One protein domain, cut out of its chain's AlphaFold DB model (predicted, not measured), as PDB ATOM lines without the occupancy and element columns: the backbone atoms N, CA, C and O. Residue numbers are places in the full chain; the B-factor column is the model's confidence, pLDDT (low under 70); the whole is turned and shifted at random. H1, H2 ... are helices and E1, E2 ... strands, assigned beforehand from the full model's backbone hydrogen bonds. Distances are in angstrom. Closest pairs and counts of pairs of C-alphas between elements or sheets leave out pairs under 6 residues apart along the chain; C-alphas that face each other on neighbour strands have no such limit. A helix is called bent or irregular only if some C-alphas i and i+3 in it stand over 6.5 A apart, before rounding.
ATOM      1  N   GLU A 673     306.012 164.948 331.785       86.19
ATOM      2  CA  GLU A 673     305.329 164.144 332.813       86.19
ATOM      3  C   GLU A 673     304.230 164.958 333.508       86.19
ATOM      4  O   GLU A 673     303.635 164.561 334.514       86.19
ATOM      5  N   LYS A 674     303.992 166.169 332.983       85.88
ATOM      6  CA  LYS A 674     303.396 167.253 333.718       85.88
ATOM      7  C   LYS A 674     302.277 168.109 332.953       85.88
ATOM      8  O   LYS A 674     301.918 169.196 333.362       85.88
ATOM      9  N   TYR A 675     301.439 167.580 332.032       87.75
ATOM     10  CA  TYR A 675     300.083 168.126 331.678       87.75
ATOM     11  C   TYR A 675     298.946 167.170 331.237       87.75
ATOM     12  O   TYR A 675     297.783 167.546 331.397       87.75
ATOM     13  N   LEU A 676     299.239 165.993 330.668       85.62
ATOM     14  CA  LEU A 676     298.278 165.145 329.943       85.62
ATOM     15  C   LEU A 676     297.912 163.752 330.594       85.62
ATOM     16  O   LEU A 676     297.331 162.924 329.901       85.62
ATOM     17  N   LEU A 677     298.227 163.476 331.883       81.25
ATOM     18  CA  LEU A 677     297.689 162.384 332.735       81.25
ATOM     19  C   LEU A 677     296.388 162.909 333.335       81.25
ATOM     20  O   LEU A 677     296.263 164.109 333.617       81.25
ATOM     21  N   ASP A 678     295.497 161.995 333.690       70.38
ATOM     22  CA  ASP A 678     294.568 162.224 334.791       70.38
ATOM     23  C   ASP A 678     295.281 162.365 336.160       70.38
ATOM     24  O   ASP A 678     296.508 162.379 336.292       70.38
ATOM     25  N   ASP A 679     294.487 162.520 337.215       66.31
ATOM     26  CA  ASP A 679     294.981 162.659 338.585       66.31
ATOM     27  C   ASP A 679     294.979 161.324 339.369       66.31
ATOM     28  O   ASP A 679     295.120 161.337 340.592       66.31
ATOM     29  N   THR A 680     294.834 160.187 338.672       60.97
ATOM     30  CA  THR A 680     294.737 158.816 339.216       60.97
ATOM     31  C   THR A 680     295.988 157.966 338.974       60.97
ATOM     32  O   THR A 680     296.306 157.113 339.802       60.97
ATOM     33  N   HIS A 681     296.732 158.219 337.893       65.12
ATOM     34  CA  HIS A 681     298.016 157.565 337.628       65.12
ATOM     35  C   HIS A 681     299.021 157.775 338.778       65.12
ATOM     36  O   HIS A 681     299.316 158.908 339.173       65.12
ATOM     37  N   SER A 682     299.597 156.674 339.273       61.44
ATOM     38  CA  SER A 682     300.548 156.637 340.398       61.44
ATOM     39  C   SER A 682     301.750 157.559 340.213       61.44
ATOM     40  O   SER A 682     302.187 158.235 341.146       61.44
ATOM     41  N   ASP A 683     302.258 157.620 338.986       62.41
ATOM     42  CA  ASP A 683     303.585 158.156 338.701       62.41
ATOM     43  C   ASP A 683     303.565 159.675 338.480       62.41
ATOM     44  O   ASP A 683     304.607 160.288 338.288       62.41
ATOM     45  N   ARG A 684     302.404 160.331 338.599       63.00
ATOM     46  CA  ARG A 684     302.199 161.781 338.388       63.00
ATOM     47  C   ARG A 684     303.111 162.702 339.214       63.00
ATOM     48  O   ARG A 684     303.274 163.874 338.881       63.00
ATOM     49  N   ASN A 685     303.659 162.193 340.318       64.81
ATOM     50  CA  ASN A 685     304.600 162.898 341.193       64.81
ATOM     51  C   ASN A 685     306.032 162.304 341.130       64.81
ATOM     52  O   ASN A 685     306.876 162.663 341.951       64.81
ATOM     53  N   SER A 686     306.293 161.377 340.205       69.88
ATOM     54  CA  SER A 686     307.593 160.741 339.972       69.88
ATOM     55  C   SER A 686     308.545 161.668 339.211       69.88
ATOM     56  O   SER A 686     308.120 162.568 338.484       69.88
ATOM     57  N   VAL A 687     309.850 161.432 339.349       72.19
ATOM     58  CA  VAL A 687     310.875 162.112 338.547       72.19
ATOM     59  C   VAL A 687     311.059 161.329 337.251       72.19
ATOM     60  O   VAL A 687     311.793 160.344 337.208       72.19
ATOM     61  N   PHE A 688     310.385 161.761 336.186       80.81
ATOM     62  CA  PHE A 688     310.559 161.148 334.870       80.81
ATOM     63  C   PHE A 688     311.935 161.465 334.280       80.81
ATOM     64  O   PHE A 688     312.423 162.597 334.340       80.81
ATOM     65  N   SER A 689     312.540 160.453 333.659       84.62
ATOM     66  CA  SER A 689     313.767 160.609 332.882       84.62
ATOM     67  C   SER A 689     313.522 161.437 331.615       84.62
ATOM     68  O   SER A 689     312.394 161.552 331.135       84.62
ATOM     69  N   LEU A 690     314.596 161.977 331.030       80.62
ATOM     70  CA  LEU A 690     314.552 162.647 329.722       80.62
ATOM     71  C   LEU A 690     313.920 161.758 328.633       80.62
ATOM     72  O   LEU A 690     313.149 162.232 327.805       80.62
ATOM     73  N   GLU A 691     314.228 160.463 328.675       84.94
ATOM     74  CA  GLU A 691     313.704 159.459 327.753       84.94
ATOM     75  C   GLU A 691     312.195 159.243 327.948       84.94
ATOM     76  O   GLU A 691     311.437 159.377 326.992       84.94
ATOM     77  N   GLY A 692     311.736 159.026 329.188       85.38
ATOM     78  CA  GLY A 692     310.304 158.895 329.490       85.38
ATOM     79  C   GLY A 692     309.518 160.162 329.141       85.38
ATOM     80  O   GLY A 692     308.423 160.085 328.595       85.38
ATOM     81  N   ARG A 693     310.112 161.342 329.356       88.44
ATOM     82  CA  ARG A 693     309.559 162.631 328.913       88.44
ATOM     83  C   ARG A 693     309.407 162.722 327.390       88.44
ATOM     84  O   ARG A 693     308.390 163.235 326.930       88.44
ATOM     85  N   ARG A 694     310.369 162.221 326.600       87.50
ATOM     86  CA  ARG A 694     310.237 162.156 325.130       87.50
ATOM     87  C   ARG A 694     309.132 161.185 324.722       87.50
ATOM     88  O   ARG A 694     308.270 161.570 323.940       87.50
ATOM     89  N   GLN A 695     309.139 159.979 325.289       88.25
ATOM     90  CA  GLN A 695     308.163 158.930 324.990       88.25
ATOM     91  C   GLN A 695     306.733 159.402 325.254       88.25
ATOM     92  O   GLN A 695     305.885 159.235 324.390       88.25
ATOM     93  N   LEU A 696     306.483 160.082 326.377       87.06
ATOM     94  CA  LEU A 696     305.182 160.681 326.683       87.06
ATOM     95  C   LEU A 696     304.735 161.704 325.619       87.06
ATOM     96  O   LEU A 696     303.578 161.679 325.201       87.06
ATOM     97  N   ILE A 697     305.623 162.592 325.142       89.62
ATOM     98  CA  ILE A 697     305.305 163.536 324.047       89.62
ATOM     99  C   ILE A 697     304.971 162.771 322.761       89.62
ATOM    100  O   ILE A 697     303.939 163.034 322.150       89.62
ATOM    101  N   GLU A 698     305.822 161.835 322.358       88.19
ATOM    102  CA  GLU A 698     305.680 161.034 321.134       88.19
ATOM    103  C   GLU A 698     304.370 160.227 321.138       88.19
ATOM    104  O   GLU A 698     303.578 160.288 320.200       88.19
ATOM    105  N   GLU A 699     304.063 159.590 322.266       86.38
ATOM    106  CA  GLU A 699     302.781 158.970 322.584       86.38
ATOM    107  C   GLU A 699     301.613 159.964 322.496       86.38
ATOM    108  O   GLU A 699     300.552 159.620 321.958       86.38
ATOM    109  N   PHE A 700     301.759 161.186 323.027       85.50
ATOM    110  CA  PHE A 700     300.683 162.175 322.990       85.50
ATOM    111  C   PHE A 700     300.344 162.615 321.572       85.50
ATOM    112  O   PHE A 700     299.167 162.664 321.215       85.50
ATOM    113  N   PHE A 701     301.371 162.928 320.793       85.50
ATOM    114  CA  PHE A 701     301.273 163.487 319.448       85.50
ATOM    115  C   PHE A 701     301.260 162.421 318.339       85.50
ATOM    116  O   PHE A 701     301.277 162.759 317.158       85.50
ATOM    117  N   SER A 702     301.190 161.139 318.711       80.69
ATOM    118  CA  SER A 702     301.044 160.017 317.781       80.69
ATOM    119  C   SER A 702     299.839 160.209 316.834       80.69
ATOM    120  O   SER A 702     298.770 160.642 317.288       80.69
ATOM    121  N   PRO A 703     299.961 159.882 315.527       64.12
ATOM    122  CA  PRO A 703     298.918 160.172 314.534       64.12
ATOM    123  C   PRO A 703     297.532 159.614 314.883       64.12
ATOM    124  O   PRO A 703     296.522 160.265 314.621       64.12
ATOM    125  N   SER A 704     297.478 158.454 315.543       58.97
ATOM    126  CA  SER A 704     296.239 157.787 315.950       58.97
ATOM    127  C   SER A 704     295.579 158.363 317.211       58.97
ATOM    128  O   SER A 704     294.479 157.942 317.578       58.97
ATOM    129  N   ARG A 705     296.185 159.354 317.890       57.31
ATOM    130  CA  ARG A 705     295.582 159.989 319.078       57.31
ATOM    131  C   ARG A 705     295.865 161.490 319.224       57.31
ATOM    132  O   ARG A 705     296.140 161.967 320.326       57.31
ATOM    133  N   VAL A 706     295.658 162.266 318.157       55.91
ATOM    134  CA  VAL A 706     295.617 163.746 318.222       55.91
ATOM    135  C   VAL A 706     294.290 164.247 318.831       55.91
ATOM    136  O   VAL A 706     293.509 164.962 318.206       55.91
ATOM    137  N   GLN A 707     294.019 163.870 320.082       61.47
ATOM    138  CA  GLN A 707     292.956 164.450 320.910       61.47
ATOM    139  C   GLN A 707     293.570 165.157 322.129       61.47
ATOM    140  O   GLN A 707     294.546 164.653 322.689       61.47
ATOM    141  N   PRO A 708     293.026 166.307 322.579       63.44
ATOM    142  CA  PRO A 708     293.449 166.921 323.835       63.44
ATOM    143  C   PRO A 708     293.189 165.973 325.013       63.44
ATOM    144  O   PRO A 708     292.348 165.078 324.901       63.44
ATOM    145  N   PRO A 709     293.845 166.188 326.168       68.56
ATOM    146  CA  PRO A 709     293.540 165.427 327.372       68.56
ATOM    147  C   PRO A 709     292.059 165.506 327.707       68.56
ATOM    148  O   PRO A 709     291.432 166.559 327.539       68.56
ATOM    149  N   GLU A 710     291.538 164.430 328.286       70.94
ATOM    150  CA  GLU A 710     290.210 164.403 328.890       70.94
ATOM    151  C   GLU A 710     290.191 165.185 330.213       70.94
ATOM    152  O   GLU A 710     289.967 164.649 331.294       70.94
ATOM    153  N   LEU A 711     290.463 166.486 330.129       84.50
ATOM    154  CA  LEU A 711     290.536 167.375 331.274       84.50
ATOM    155  C   LEU A 711     289.131 167.661 331.812       84.50
ATOM    156  O   LEU A 711     288.425 168.531 331.301       84.50
ATOM    157  N   GLU A 712     288.742 166.938 332.857       88.31
ATOM    158  CA  GLU A 712     287.592 167.257 333.701       88.31
ATOM    159  C   GLU A 712     288.032 167.999 334.974       88.31
ATOM    160  O   GLU A 712     289.123 167.781 335.504       88.31
ATOM    161  N   GLY A 713     287.192 168.907 335.470       88.56
ATOM    162  CA  GLY A 713     287.438 169.619 336.722       88.56
ATOM    163  C   GLY A 713     286.459 170.762 336.976       88.56
ATOM    164  O   GLY A 713     285.606 171.087 336.154       88.56
ATOM    165  N   VAL A 714     286.573 171.400 338.138       90.56
ATOM    166  CA  VAL A 714     285.735 172.551 338.494       90.56
ATOM    167  C   VAL A 714     286.272 173.836 337.861       90.56
ATOM    168  O   VAL A 714     287.455 174.142 337.982       90.56
ATOM    169  N   LEU A 715     285.373 174.646 337.295       94.06
ATOM    170  CA  LEU A 715     285.606 176.074 337.058       94.06
ATOM    171  C   LEU A 715     284.394 176.898 337.512       94.06
ATOM    172  O   LEU A 715     283.239 176.456 337.461       94.06
ATOM    173  N   TYR A 716     284.648 178.143 337.900       94.25
ATOM    174  CA  TYR A 716     283.613 179.149 338.099       94.25
ATOM    175  C   TYR A 716     283.401 179.928 336.805       94.25
ATOM    176  O   TYR A 716     284.288 180.645 336.342       94.25
ATOM    177  N   LEU A 717     282.198 179.831 336.242       93.00
ATOM    178  CA  LEU A 717     281.771 180.637 335.106       93.00
ATOM    179  C   LEU A 717     281.138 181.938 335.610       93.00
ATOM    180  O   LEU A 717     280.169 181.912 336.378       93.00
ATOM    181  N   LYS A 718     281.654 183.088 335.171       91.44
ATOM    182  CA  LYS A 718     281.012 184.386 335.415       91.44
ATOM    183  C   LYS A 718     279.686 184.453 334.658       91.44
ATOM    184  O   LYS A 718     279.627 184.140 333.472       91.44
ATOM    185  N   SER A 719     278.628 184.892 335.331       87.69
ATOM    186  CA  SER A 719     277.326 185.116 334.698       87.69
ATOM    187  C   SER A 719     277.389 186.332 333.766       87.69
ATOM    188  O   SER A 719     277.946 187.371 334.131       87.69
ATOM    189  N   ASP A 720     276.796 186.218 332.577       82.38
ATOM    190  CA  ASP A 720     276.760 187.307 331.595       82.38
ATOM    191  C   ASP A 720     276.105 188.570 332.185       82.38
ATOM    192  O   ASP A 720     275.174 188.487 332.990       82.38
ATOM    193  N   GLY A 721     276.664 189.742 331.862       81.12
ATOM    194  CA  GLY A 721     276.267 191.048 332.412       81.12
ATOM    195  C   GLY A 721     276.504 191.257 333.920       81.12
ATOM    196  O   GLY A 721     276.428 192.383 334.398       81.12
ATOM    197  N   LYS A 722     276.812 190.211 334.703       87.19
ATOM    198  CA  LYS A 722     276.781 190.253 336.179       87.19
ATOM    199  C   LYS A 722     278.157 189.998 336.801       87.19
ATOM    200  O   LYS A 722     279.037 189.399 336.188       87.19
ATOM    201  N   LYS A 723     278.353 190.450 338.046       89.38
ATOM    202  CA  LYS A 723     279.557 190.163 338.860       89.38
ATOM    203  C   LYS A 723     279.460 188.835 339.641       89.38
ATOM    204  O   LYS A 723     280.351 188.519 340.420       89.38
ATOM    205  N   SER A 724     278.390 188.060 339.440       91.25
ATOM    206  CA  SER A 724     278.168 186.763 340.086       91.25
ATOM    207  C   SER A 724     278.797 185.603 339.310       91.25
ATOM    208  O   SER A 724     278.744 185.551 338.080       91.25
ATOM    209  N   TRP A 725     279.342 184.637 340.044       94.31
ATOM    210  CA  TRP A 725     280.019 183.455 339.512       94.31
ATOM    211  C   TRP A 725     279.236 182.182 339.852       94.31
ATOM    212  O   TRP A 725     278.573 182.119 340.887       94.31
ATOM    213  N   LYS A 726     279.291 181.165 338.986       91.94
ATOM    214  CA  LYS A 726     278.618 179.872 339.177       91.94
ATOM    215  C   LYS A 726     279.615 178.724 339.044       91.94
ATOM    216  O   LYS A 726     280.274 178.606 338.016       91.94
ATOM    217  N   LYS A 727     279.696 177.875 340.073       92.69
ATOM    218  CA  LYS A 727     280.513 176.651 340.075       92.69
ATOM    219  C   LYS A 727     279.881 175.599 339.161       92.69
ATOM    220  O   LYS A 727     278.760 175.156 339.431       92.69
ATOM    221  N   HIS A 728     280.602 175.186 338.125       89.62
ATOM    222  CA  HIS A 728     280.237 174.077 337.244       89.62
ATOM    223  C   HIS A 728     281.401 173.085 337.146       89.62
ATOM    224  O   HIS A 728     282.561 173.464 337.306       89.62
ATOM    225  N   VAL A 729     281.080 171.818 336.885       90.19
ATOM    226  CA  VAL A 729     282.073 170.838 336.433       90.19
ATOM    227  C   VAL A 729     282.174 170.978 334.920       90.19
ATOM    228  O   VAL A 729     281.154 170.936 334.226       90.19
ATOM    229  N   PHE A 730     283.389 171.221 334.451       91.31
ATOM    230  CA  PHE A 730     283.749 171.394 333.055       91.31
ATOM    231  C   PHE A 730     284.540 170.190 332.553       91.31
ATOM    232  O   PHE A 730     285.245 169.546 333.324       91.31
ATOM    233  N   VAL A 731     284.438 169.921 331.253       88.50
ATOM    234  CA  VAL A 731     285.037 168.776 330.563       88.50
ATOM    235  C   VAL A 731     285.599 169.246 329.220       88.50
ATOM    236  O   VAL A 731     284.851 169.718 328.362       88.50
ATOM    237  N   LEU A 732     286.908 169.133 329.014       87.56
ATOM    238  CA  LEU A 732     287.556 169.403 327.731       87.56
ATOM    239  C   LEU A 732     287.474 168.175 326.813       87.56
ATOM    240  O   LEU A 732     287.652 167.041 327.263       87.56
ATOM    241  N   ARG A 733     287.234 168.414 325.521       84.00
ATOM    242  CA  ARG A 733     287.320 167.445 324.412       84.00
ATOM    243  C   ARG A 733     287.866 168.151 323.164       84.00
ATOM    244  O   ARG A 733     287.923 169.380 323.138       84.00
ATOM    245  N   GLY A 734     288.225 167.404 322.114       77.19
ATOM    246  CA  GLY A 734     288.770 167.964 320.860       77.19
ATOM    247  C   GLY A 734     287.927 169.084 320.238       77.19
ATOM    248  O   GLY A 734     288.460 170.054 319.713       77.19
ATOM    249  N   SER A 735     286.606 169.000 320.378       77.56
ATOM    250  CA  SER A 735     285.641 169.971 319.861       77.56
ATOM    251  C   SER A 735     285.364 171.178 320.774       77.56
ATOM    252  O   SER A 735     284.682 172.107 320.336       77.56
ATOM    253  N   GLY A 736     285.839 171.204 322.029       83.56
ATOM    254  CA  GLY A 736     285.623 172.343 322.932       83.56
ATOM    255  C   GLY A 736     285.521 172.024 324.429       83.56
ATOM    256  O   GLY A 736     285.960 170.982 324.908       83.56
ATOM    257  N   LEU A 737     284.946 172.976 325.172       87.50
ATOM    258  CA  LEU A 737     284.921 173.025 326.639       87.50
ATOM    259  C   LEU A 737     283.485 172.925 327.186       87.50
ATOM    260  O   LEU A 737     282.757 173.913 327.255       87.50
ATOM    261  N   TYR A 738     283.072 171.725 327.567       86.38
ATOM    262  CA  TYR A 738     281.696 171.365 327.916       86.38
ATOM    263  C   TYR A 738     281.414 171.532 329.410       86.38
ATOM    264  O   TYR A 738     282.330 171.461 330.217       86.38
ATOM    265  N   TYR A 739     280.149 171.727 329.793       86.25
ATOM    266  CA  TYR A 739     279.695 171.661 331.189       86.25
ATOM    267  C   TYR A 739     278.193 171.361 331.264       86.25
ATOM    268  O   TYR A 739     277.447 171.669 330.334       86.25
ATOM    269  N   VAL A 740     277.731 170.809 332.390       73.06
ATOM    270  CA  VAL A 740     276.296 170.579 332.642       73.06
ATOM    271  C   VAL A 740     275.718 171.689 333.539       73.06
ATOM    272  O   VAL A 740     276.190 171.905 334.664       73.06
ATOM    273  N   PRO A 741     274.666 172.404 333.098       68.31
ATOM    274  CA  PRO A 741     273.844 173.225 333.980       68.31
ATOM    275  C   PRO A 741     273.050 172.342 334.957       68.31
ATOM    276  O   PRO A 741     272.359 171.414 334.538       68.31
ATOM    277  N   LYS A 742     273.116 172.642 336.262       58.53
ATOM    278  CA  LYS A 742     272.365 171.903 337.294       58.53
ATOM    279  C   LYS A 742     270.865 171.876 336.962       58.53
ATOM    280  O   LYS A 742     270.289 172.925 336.685       58.53
ATOM    281  N   GLY A 743     270.249 170.694 337.031       60.75
ATOM    282  CA  GLY A 743     268.817 170.493 336.757       60.75
ATOM    283  C   GLY A 743     268.472 169.974 335.355       60.75
ATOM    284  O   GLY A 743     267.294 169.922 335.017       60.75
ATOM    285  N   LYS A 744     269.459 169.577 334.538       53.84
ATOM    286  CA  LYS A 744     269.245 168.829 333.283       53.84
ATOM    287  C   LYS A 744     269.909 167.445 333.344       53.84
ATOM    288  O   LYS A 744     270.675 167.171 334.266       53.84
ATOM    289  N   SER A 745     269.529 166.553 332.425       47.44
ATOM    290  CA  SER A 745     269.863 165.120 332.453       47.44
ATOM    291  C   SER A 745     271.369 164.825 332.340       47.44
ATOM    292  O   SER A 745     272.153 165.672 331.927       47.44
ATOM    293  N   LYS A 746     271.772 163.602 332.724       43.72
ATOM    294  CA  LYS A 746     273.174 163.192 332.955       43.72
ATOM    295  C   LYS A 746     274.126 163.261 331.743       43.72
ATOM    296  O   LYS A 746     275.321 163.080 331.938       43.72
ATOM    297  N   HIS A 747     273.642 163.505 330.524       41.56
ATOM    298  CA  HIS A 747     274.519 163.650 329.357       41.56
ATOM    299  C   HIS A 747     275.051 165.090 329.232       41.56
ATOM    300  O   HIS A 747     274.271 166.037 329.376       41.56
ATOM    301  N   PRO A 748     276.347 165.289 328.918       44.41
ATOM    302  CA  PRO A 748     276.921 166.617 328.716       44.41
ATOM    303  C   PRO A 748     276.297 167.300 327.491       44.41
ATOM    304  O   PRO A 748     276.642 167.009 326.347       44.41
ATOM    305  N   GLN A 749     275.359 168.223 327.724       44.84
ATOM    306  CA  GLN A 749     274.709 168.966 326.644       44.84
ATOM    307  C   GLN A 749     275.725 169.859 325.912       44.84
ATOM    308  O   GLN A 749     276.446 170.648 326.521       44.84
ATOM    309  N   ILE A 750     275.760 169.742 324.583       44.97
ATOM    310  CA  ILE A 750     276.716 170.421 323.700       44.97
ATOM    311  C   ILE A 750     276.465 171.941 323.722       44.97
ATOM    312  O   ILE A 750     275.609 172.451 323.002       44.97
ATOM    313  N   GLN A 751     277.210 172.676 324.557       44.84
ATOM    314  CA  GLN A 751     277.076 174.134 324.720       44.84
ATOM    315  C   GLN A 751     278.390 174.929 324.609       44.84
ATOM    316  O   GLN A 751     278.587 175.920 325.309       44.84
ATOM    317  N   VAL A 752     279.238 174.585 323.631       41.62
ATOM    318  CA  VAL A 752     280.137 175.573 322.998       41.62
ATOM    319  C   VAL A 752     280.018 175.509 321.474       41.62
ATOM    320  O   VAL A 752     280.918 175.071 320.768       41.62
ATOM    321  N   LYS A 753     278.918 176.058 320.942       40.69
ATOM    322  CA  LYS A 753     279.058 176.862 319.716       40.69
ATOM    323  C   LYS A 753     279.851 178.110 320.118       40.69
ATOM    324  O   LYS A 753     279.571 178.677 321.175       40.69
ATOM    325  N   ALA A 754     280.856 178.501 319.331       37.72
ATOM    326  CA  ALA A 754     281.827 179.530 319.718       37.72
ATOM    327  C   ALA A 754     281.148 180.807 320.260       37.72
ATOM    328  O   ALA A 754     280.389 181.470 319.551       37.72
ATOM    329  N   SER A 755     281.405 181.132 321.532       39.47
ATOM    330  CA  SER A 755     280.744 182.251 322.210       39.47
ATOM    331  C   SER A 755     281.072 183.572 321.520       39.47
ATOM    332  O   SER A 755     282.234 183.970 321.434       39.47
ATOM    333  N   LYS A 756     280.030 184.289 321.087       48.47
ATOM    334  CA  LYS A 756     280.150 185.635 320.501       48.47
ATOM    335  C   LYS A 756     280.614 186.686 321.530       48.47
ATOM    336  O   LYS A 756     281.112 187.737 321.143       48.47
ATOM    337  N   TYR A 757     280.505 186.369 322.825       65.62
ATOM    338  CA  TYR A 757     280.905 187.203 323.963       65.62
ATOM    339  C   TYR A 757     282.137 186.643 324.689       65.62
ATOM    340  O   TYR A 757     282.362 185.429 324.693       65.62
ATOM    341  N   ILE A 758     282.880 187.514 325.379       81.69
ATOM    342  CA  ILE A 758     283.960 187.117 326.297       81.69
ATOM    343  C   ILE A 758     283.361 186.298 327.451       81.69
ATOM    344  O   ILE A 758     282.467 186.768 328.154       81.69
ATOM    345  N   LYS A 759     283.872 185.080 327.662       87.81
ATOM    346  CA  LYS A 759     283.533 184.239 328.816       87.81
ATOM    347  C   LYS A 759     284.687 184.263 329.806       87.81
ATOM    348  O   LYS A 759     285.822 183.988 329.435       87.81
ATOM    349  N   TYR A 760     284.379 184.592 331.056       90.06
ATOM    350  CA  TYR A 760     285.352 184.614 332.141       90.06
ATOM    351  C   TYR A 760     285.210 183.324 332.944       90.06
ATOM    352  O   TYR A 760     284.141 183.043 333.496       90.06
ATOM    353  N   LEU A 761     286.295 182.558 332.982       93.81
ATOM    354  CA  LEU A 761     286.447 181.342 333.767       93.81
ATOM    355  C   LEU A 761     287.465 181.626 334.868       93.81
ATOM    356  O   LEU A 761     288.521 182.194 334.600       93.81
ATOM    357  N   CYS A 762     287.146 181.238 336.094       94.69
ATOM    358  CA  CYS A 762     288.061 181.278 337.226       94.69
ATOM    359  C   CYS A 762     288.275 179.837 337.700       94.69
ATOM    360  O   CYS A 762     287.307 179.110 337.930       94.69
ATOM    361  N   ALA A 763     289.535 179.412 337.774       94.56
ATOM    362  CA  ALA A 763     289.903 178.145 338.393       94.56
ATOM    363  C   ALA A 763     289.870 178.273 339.925       94.56
ATOM    364  O   ALA A 763     289.859 179.386 340.446       94.56
ATOM    365  N   GLU A 764     289.841 177.152 340.648       92.69
ATOM    366  CA  GLU A 764     289.865 177.187 342.120       92.69
ATOM    367  C   GLU A 764     291.180 177.714 342.681       92.69
ATOM    368  O   GLU A 764     291.205 178.310 343.757       92.69
ATOM    369  N   ASP A 765     292.265 177.491 341.951       93.06
ATOM    370  CA  ASP A 765     293.582 177.512 342.538       93.06
ATOM    371  C   ASP A 765     294.689 177.827 341.534       93.06
ATOM    372  O   ASP A 765     294.566 177.740 340.305       93.06
ATOM    373  N   GLU A 766     295.819 178.163 342.141       90.56
ATOM    374  CA  GLU A 766     297.102 178.394 341.509       90.56
ATOM    375  C   GLU A 766     297.703 177.145 340.860       90.56
ATOM    376  O   GLU A 766     298.702 177.277 340.184       90.56
ATOM    377  N   ARG A 767     297.152 175.939 340.990       88.19
ATOM    378  CA  ARG A 767     297.480 174.834 340.086       88.19
ATOM    379  C   ARG A 767     296.573 174.979 338.858       88.19
ATOM    380  O   ARG A 767     297.021 175.388 337.787       88.19
ATOM    381  N   SER A 768     295.276 174.733 339.019       90.38
ATOM    382  CA  SER A 768     294.324 174.429 337.941       90.38
ATOM    383  C   SER A 768     294.301 175.374 336.725       90.38
ATOM    384  O   SER A 768     294.126 174.877 335.608       90.38
ATOM    385  N   TYR A 769     294.485 176.698 336.864       93.19
ATOM    386  CA  TYR A 769     294.395 177.627 335.711       93.19
ATOM    387  C   TYR A 769     295.351 177.257 334.562       93.19
ATOM    388  O   TYR A 769     294.942 177.303 333.401       93.19
ATOM    389  N   HIS A 770     296.572 176.792 334.848       91.00
ATOM    390  CA  HIS A 770     297.520 176.419 333.793       91.00
ATOM    391  C   HIS A 770     297.155 175.103 333.093       91.00
ATOM    392  O   HIS A 770     297.320 175.008 331.876       91.00
ATOM    393  N   LYS A 771     296.609 174.109 333.813       89.31
ATOM    394  CA  LYS A 771     296.114 172.840 333.228       89.31
ATOM    395  C   LYS A 771     294.970 173.108 332.258       89.31
ATOM    396  O   LYS A 771     295.001 172.608 331.136       89.31
ATOM    397  N   TRP A 772     294.056 174.012 332.614       92.12
ATOM    398  CA  TRP A 772     293.024 174.497 331.696       92.12
ATOM    399  C   TRP A 772     293.585 175.304 330.520       92.12
ATOM    400  O   TRP A 772     293.241 175.004 329.378       92.12
ATOM    401  N   LEU A 773     294.469 176.282 330.752       92.12
ATOM    402  CA  LEU A 773     295.041 177.111 329.684       92.12
ATOM    403  C   LEU A 773     295.795 176.269 328.643       92.12
ATOM    404  O   LEU A 773     295.549 176.400 327.444       92.12
ATOM    405  N   THR A 774     296.683 175.383 329.089       91.69
ATOM    406  CA  THR A 774     297.480 174.531 328.197       91.69
ATOM    407  C   THR A 774     296.638 173.442 327.546       91.69
ATOM    408  O   THR A 774     296.795 173.211 326.349       91.69
ATOM    409  N   GLY A 775     295.691 172.832 328.269       90.75
ATOM    410  CA  GLY A 775     294.724 171.907 327.674       90.75
ATOM    411  C   GLY A 775     293.955 172.561 326.521       90.75
ATOM    412  O   GLY A 775     293.877 171.999 325.432       90.75
ATOM    413  N   ILE A 776     293.476 173.795 326.711       91.50
ATOM    414  CA  ILE A 776     292.793 174.579 325.669       91.50
ATOM    415  C   ILE A 776     293.740 174.936 324.509       91.50
ATOM    416  O   ILE A 776     293.320 174.879 323.352       91.50
ATOM    417  N   ARG A 777     295.014 175.271 324.769       91.94
ATOM    418  CA  ARG A 777     296.017 175.507 323.706       91.94
ATOM    419  C   ARG A 777     296.258 174.248 322.871       91.94
ATOM    420  O   ARG A 777     296.250 174.342 321.647       91.94
ATOM    421  N   LEU A 778     296.380 173.083 323.504       89.75
ATOM    422  CA  LEU A 778     296.525 171.793 322.821       89.75
ATOM    423  C   LEU A 778     295.269 171.416 322.028       89.75
ATOM    424  O   LEU A 778     295.389 171.085 320.855       89.75
ATOM    425  N   ALA A 779     294.073 171.569 322.602       87.88
ATOM    426  CA  ALA A 779     292.808 171.359 321.889       87.88
ATOM    427  C   ALA A 779     292.660 172.276 320.660       87.88
ATOM    428  O   ALA A 779     292.079 171.879 319.656       87.88
ATOM    429  N   LYS A 780     293.191 173.504 320.727       88.12
ATOM    430  CA  LYS A 780     293.109 174.495 319.644       88.12
ATOM    431  C   LYS A 780     294.195 174.339 318.569       88.12
ATOM    432  O   LYS A 780     293.981 174.792 317.447       88.12
ATOM    433  N   ARG A 781     295.379 173.815 318.910       88.44
ATOM    434  CA  ARG A 781     296.572 173.841 318.034       88.44
ATOM    435  C   ARG A 781     297.135 172.466 317.674       88.44
ATOM    436  O   ARG A 781     297.812 172.373 316.657       88.44
ATOM    437  N   GLY A 782     296.883 171.431 318.476       88.44
ATOM    438  CA  GLY A 782     297.398 170.078 318.252       88.44
ATOM    439  C   GLY A 782     298.902 170.053 317.955       88.44
ATOM    440  O   GLY A 782     299.684 170.752 318.609       88.44
ATOM    441  N   GLN A 783     299.273 169.279 316.931       89.31
ATOM    442  CA  GLN A 783     300.644 169.083 316.445       89.31
ATOM    443  C   GLN A 783     301.424 170.386 316.235       89.31
ATOM    444  O   GLN A 783     302.591 170.478 316.616       89.31
ATOM    445  N   GLN A 784     300.756 171.431 315.735       92.19
ATOM    446  CA  GLN A 784     301.390 172.712 315.437       92.19
ATOM    447  C   GLN A 784     302.100 173.303 316.664       92.19
ATOM    448  O   GLN A 784     303.086 174.021 316.508       92.19
ATOM    449  N   LEU A 785     301.627 173.024 317.887       92.31
ATOM    450  CA  LEU A 785     302.249 173.520 319.116       92.31
ATOM    451  C   LEU A 785     303.584 172.824 319.435       92.31
ATOM    452  O   LEU A 785     304.485 173.494 319.942       92.31
ATOM    453  N   LEU A 786     303.721 171.536 319.103       91.75
ATOM    454  CA  LEU A 786     304.980 170.790 319.205       91.75
ATOM    455  C   LEU A 786     305.981 171.290 318.156       91.75
ATOM    456  O   LEU A 786     307.104 171.642 318.509       91.75
ATOM    457  N   GLU A 787     305.551 171.445 316.902       92.69
ATOM    458  CA  GLU A 787     306.383 172.003 315.823       92.69
ATOM    459  C   GLU A 787     306.969 173.378 316.188       92.69
ATOM    460  O   GLU A 787     308.147 173.640 315.947       92.69
ATOM    461  N   ASN A 788     306.175 174.251 316.823       93.62
ATOM    462  CA  ASN A 788     306.651 175.557 317.294       93.62
ATOM    463  C   ASN A 788     307.761 175.425 318.355       93.62
ATOM    464  O   ASN A 788     308.763 176.143 318.300       93.62
ATOM    465  N   PHE A 789     307.589 174.509 319.314       92.06
ATOM    466  CA  PHE A 789     308.584 174.223 320.349       92.06
ATOM    467  C   PHE A 789     309.878 173.684 319.743       92.06
ATOM    468  O   PHE A 789     310.956 174.186 320.062       92.06
ATOM    469  N   GLU A 790     309.791 172.713 318.835       90.06
ATOM    470  CA  GLU A 790     310.966 172.123 318.193       90.06
ATOM    471  C   GLU A 790     311.679 173.118 317.275       90.06
ATOM    472  O   GLU A 790     312.904 173.234 317.331       90.06
ATOM    473  N   ALA A 791     310.939 173.919 316.504       88.06
ATOM    474  CA  ALA A 791     311.512 174.989 315.696       88.06
ATOM    475  C   ALA A 791     312.267 176.013 316.562       88.06
ATOM    476  O   ALA A 791     313.374 176.418 316.199       88.06
ATOM    477  N   GLN A 792     311.722 176.410 317.717       83.81
ATOM    478  CA  GLN A 792     312.386 177.349 318.629       83.81
ATOM    479  C   GLN A 792     313.566 176.703 319.382       83.81
ATOM    480  O   GLN A 792     314.611 177.342 319.529       83.81
ATOM    481  N   ARG A 793     313.463 175.427 319.785       82.12
ATOM    482  CA  ARG A 793     314.564 174.631 320.365       82.12
ATOM    483  C   ARG A 793     315.742 174.543 319.396       82.12
ATOM    484  O   ARG A 793     316.868 174.861 319.769       82.12
ATOM    485  N   ASN A 794     315.477 174.179 318.144       79.81
ATOM    486  CA  ASN A 794     316.504 173.982 317.123       79.81
ATOM    487  C   ASN A 794     317.167 175.319 316.726       79.81
ATOM    488  O   ASN A 794     318.376 175.366 316.512       79.81
ATOM    489  N   ARG A 795     316.414 176.430 316.714       69.62
ATOM    490  CA  ARG A 795     316.961 177.794 316.540       69.62
ATOM    491  C   ARG A 795     317.815 178.272 317.715       69.62
ATOM    492  O   ARG A 795     318.687 179.108 317.510       69.62
ATOM    493  N   SER A 796     317.566 177.777 318.930       61.50
ATOM    494  CA  SER A 796     318.265 178.238 320.135       61.50
ATOM    495  C   SER A 796     319.756 177.889 320.146       61.50
ATOM    496  O   SER A 796     320.489 178.543 320.883       61.50
ATOM    497  N   GLY A 797     320.204 176.864 319.407       53.72
ATOM    498  CA  GLY A 797     321.612 176.443 319.253       53.72
ATOM    499  C   GLY A 797     322.296 175.851 320.501       53.72
ATOM    500  O   GLY A 797     323.097 174.928 320.394       53.72
TER     501      GLY A 797
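This is residues 673 to 797 of the 1188 residues of a protein of Trichinella sp. T6 (UniProt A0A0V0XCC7). A small twisted sheet of three strands, E1 to E3, has H3 slantwise over one face; H2 and H4 lie toward the other end, H1 sits by itself, and residues 787 to 797, mostly H4, stick out. A long loop, residues 740 to 767, joins E3 to H3. The printed part has 125 residues, in the order H1, H2, E1, E2, E3, H3, H4, of mixed class, with an antiparallel sheet ordered E1 E2 E3. It is only just loose, close to compact, with a radius of gyration of the C-alphas of 16.8 A, and spans 50 by 33 by 30 A.

Start at H1, residues 682 to 685, irregular with 7.5 A between its end C-alphas; it is apart from H2, residues 690 to 701. Then find E1, residues 712 to 718, E2, 725 to 733, and E3, 736 to 739, a meander, each strand the antiparallel neighbour of the one before. In hairpin E1 and E2, N 715 and O 728 are within hydrogen-bond range at 3.1 A; in hairpin E2 and E3, N 731 and O 738 at 2.8 A. H3, residues 768 to 781, is on the sheet in two layers, a helix on one face, at a height of 9.8 A; the closest C-alphas of E2 and H3, Arg 733 and Ala 779, are 7.2 A apart. H4, residues 783 to 795, is close but not clearly touching H2, closest C-alphas Phe 701 and Gln 783, 6.4 A. In H2, H3 and H4 every O i to N i+4 pair is within hydrogen-bond range; H1 is too short for one.

Find C-alpha 682 at (300.548, 156.637, 340.398), where H1 begins. H2 runs 16.8 A, E1 18.4 A, E2 23.2 A, E3 10.2 A and H3 20.0 A; H4, 18.5 A, ends at C-alpha 795, (316.961, 177.794, 316.540).

The C-alphas farthest apart, Gly 743 and Gly 797, are 55.9 A apart. The printed part has no cut, and the link E3 to H3 is long. Look for pLDDT under 70 at residues 679 to 686, 703 to 709, 741 to 757 and 795 to 797.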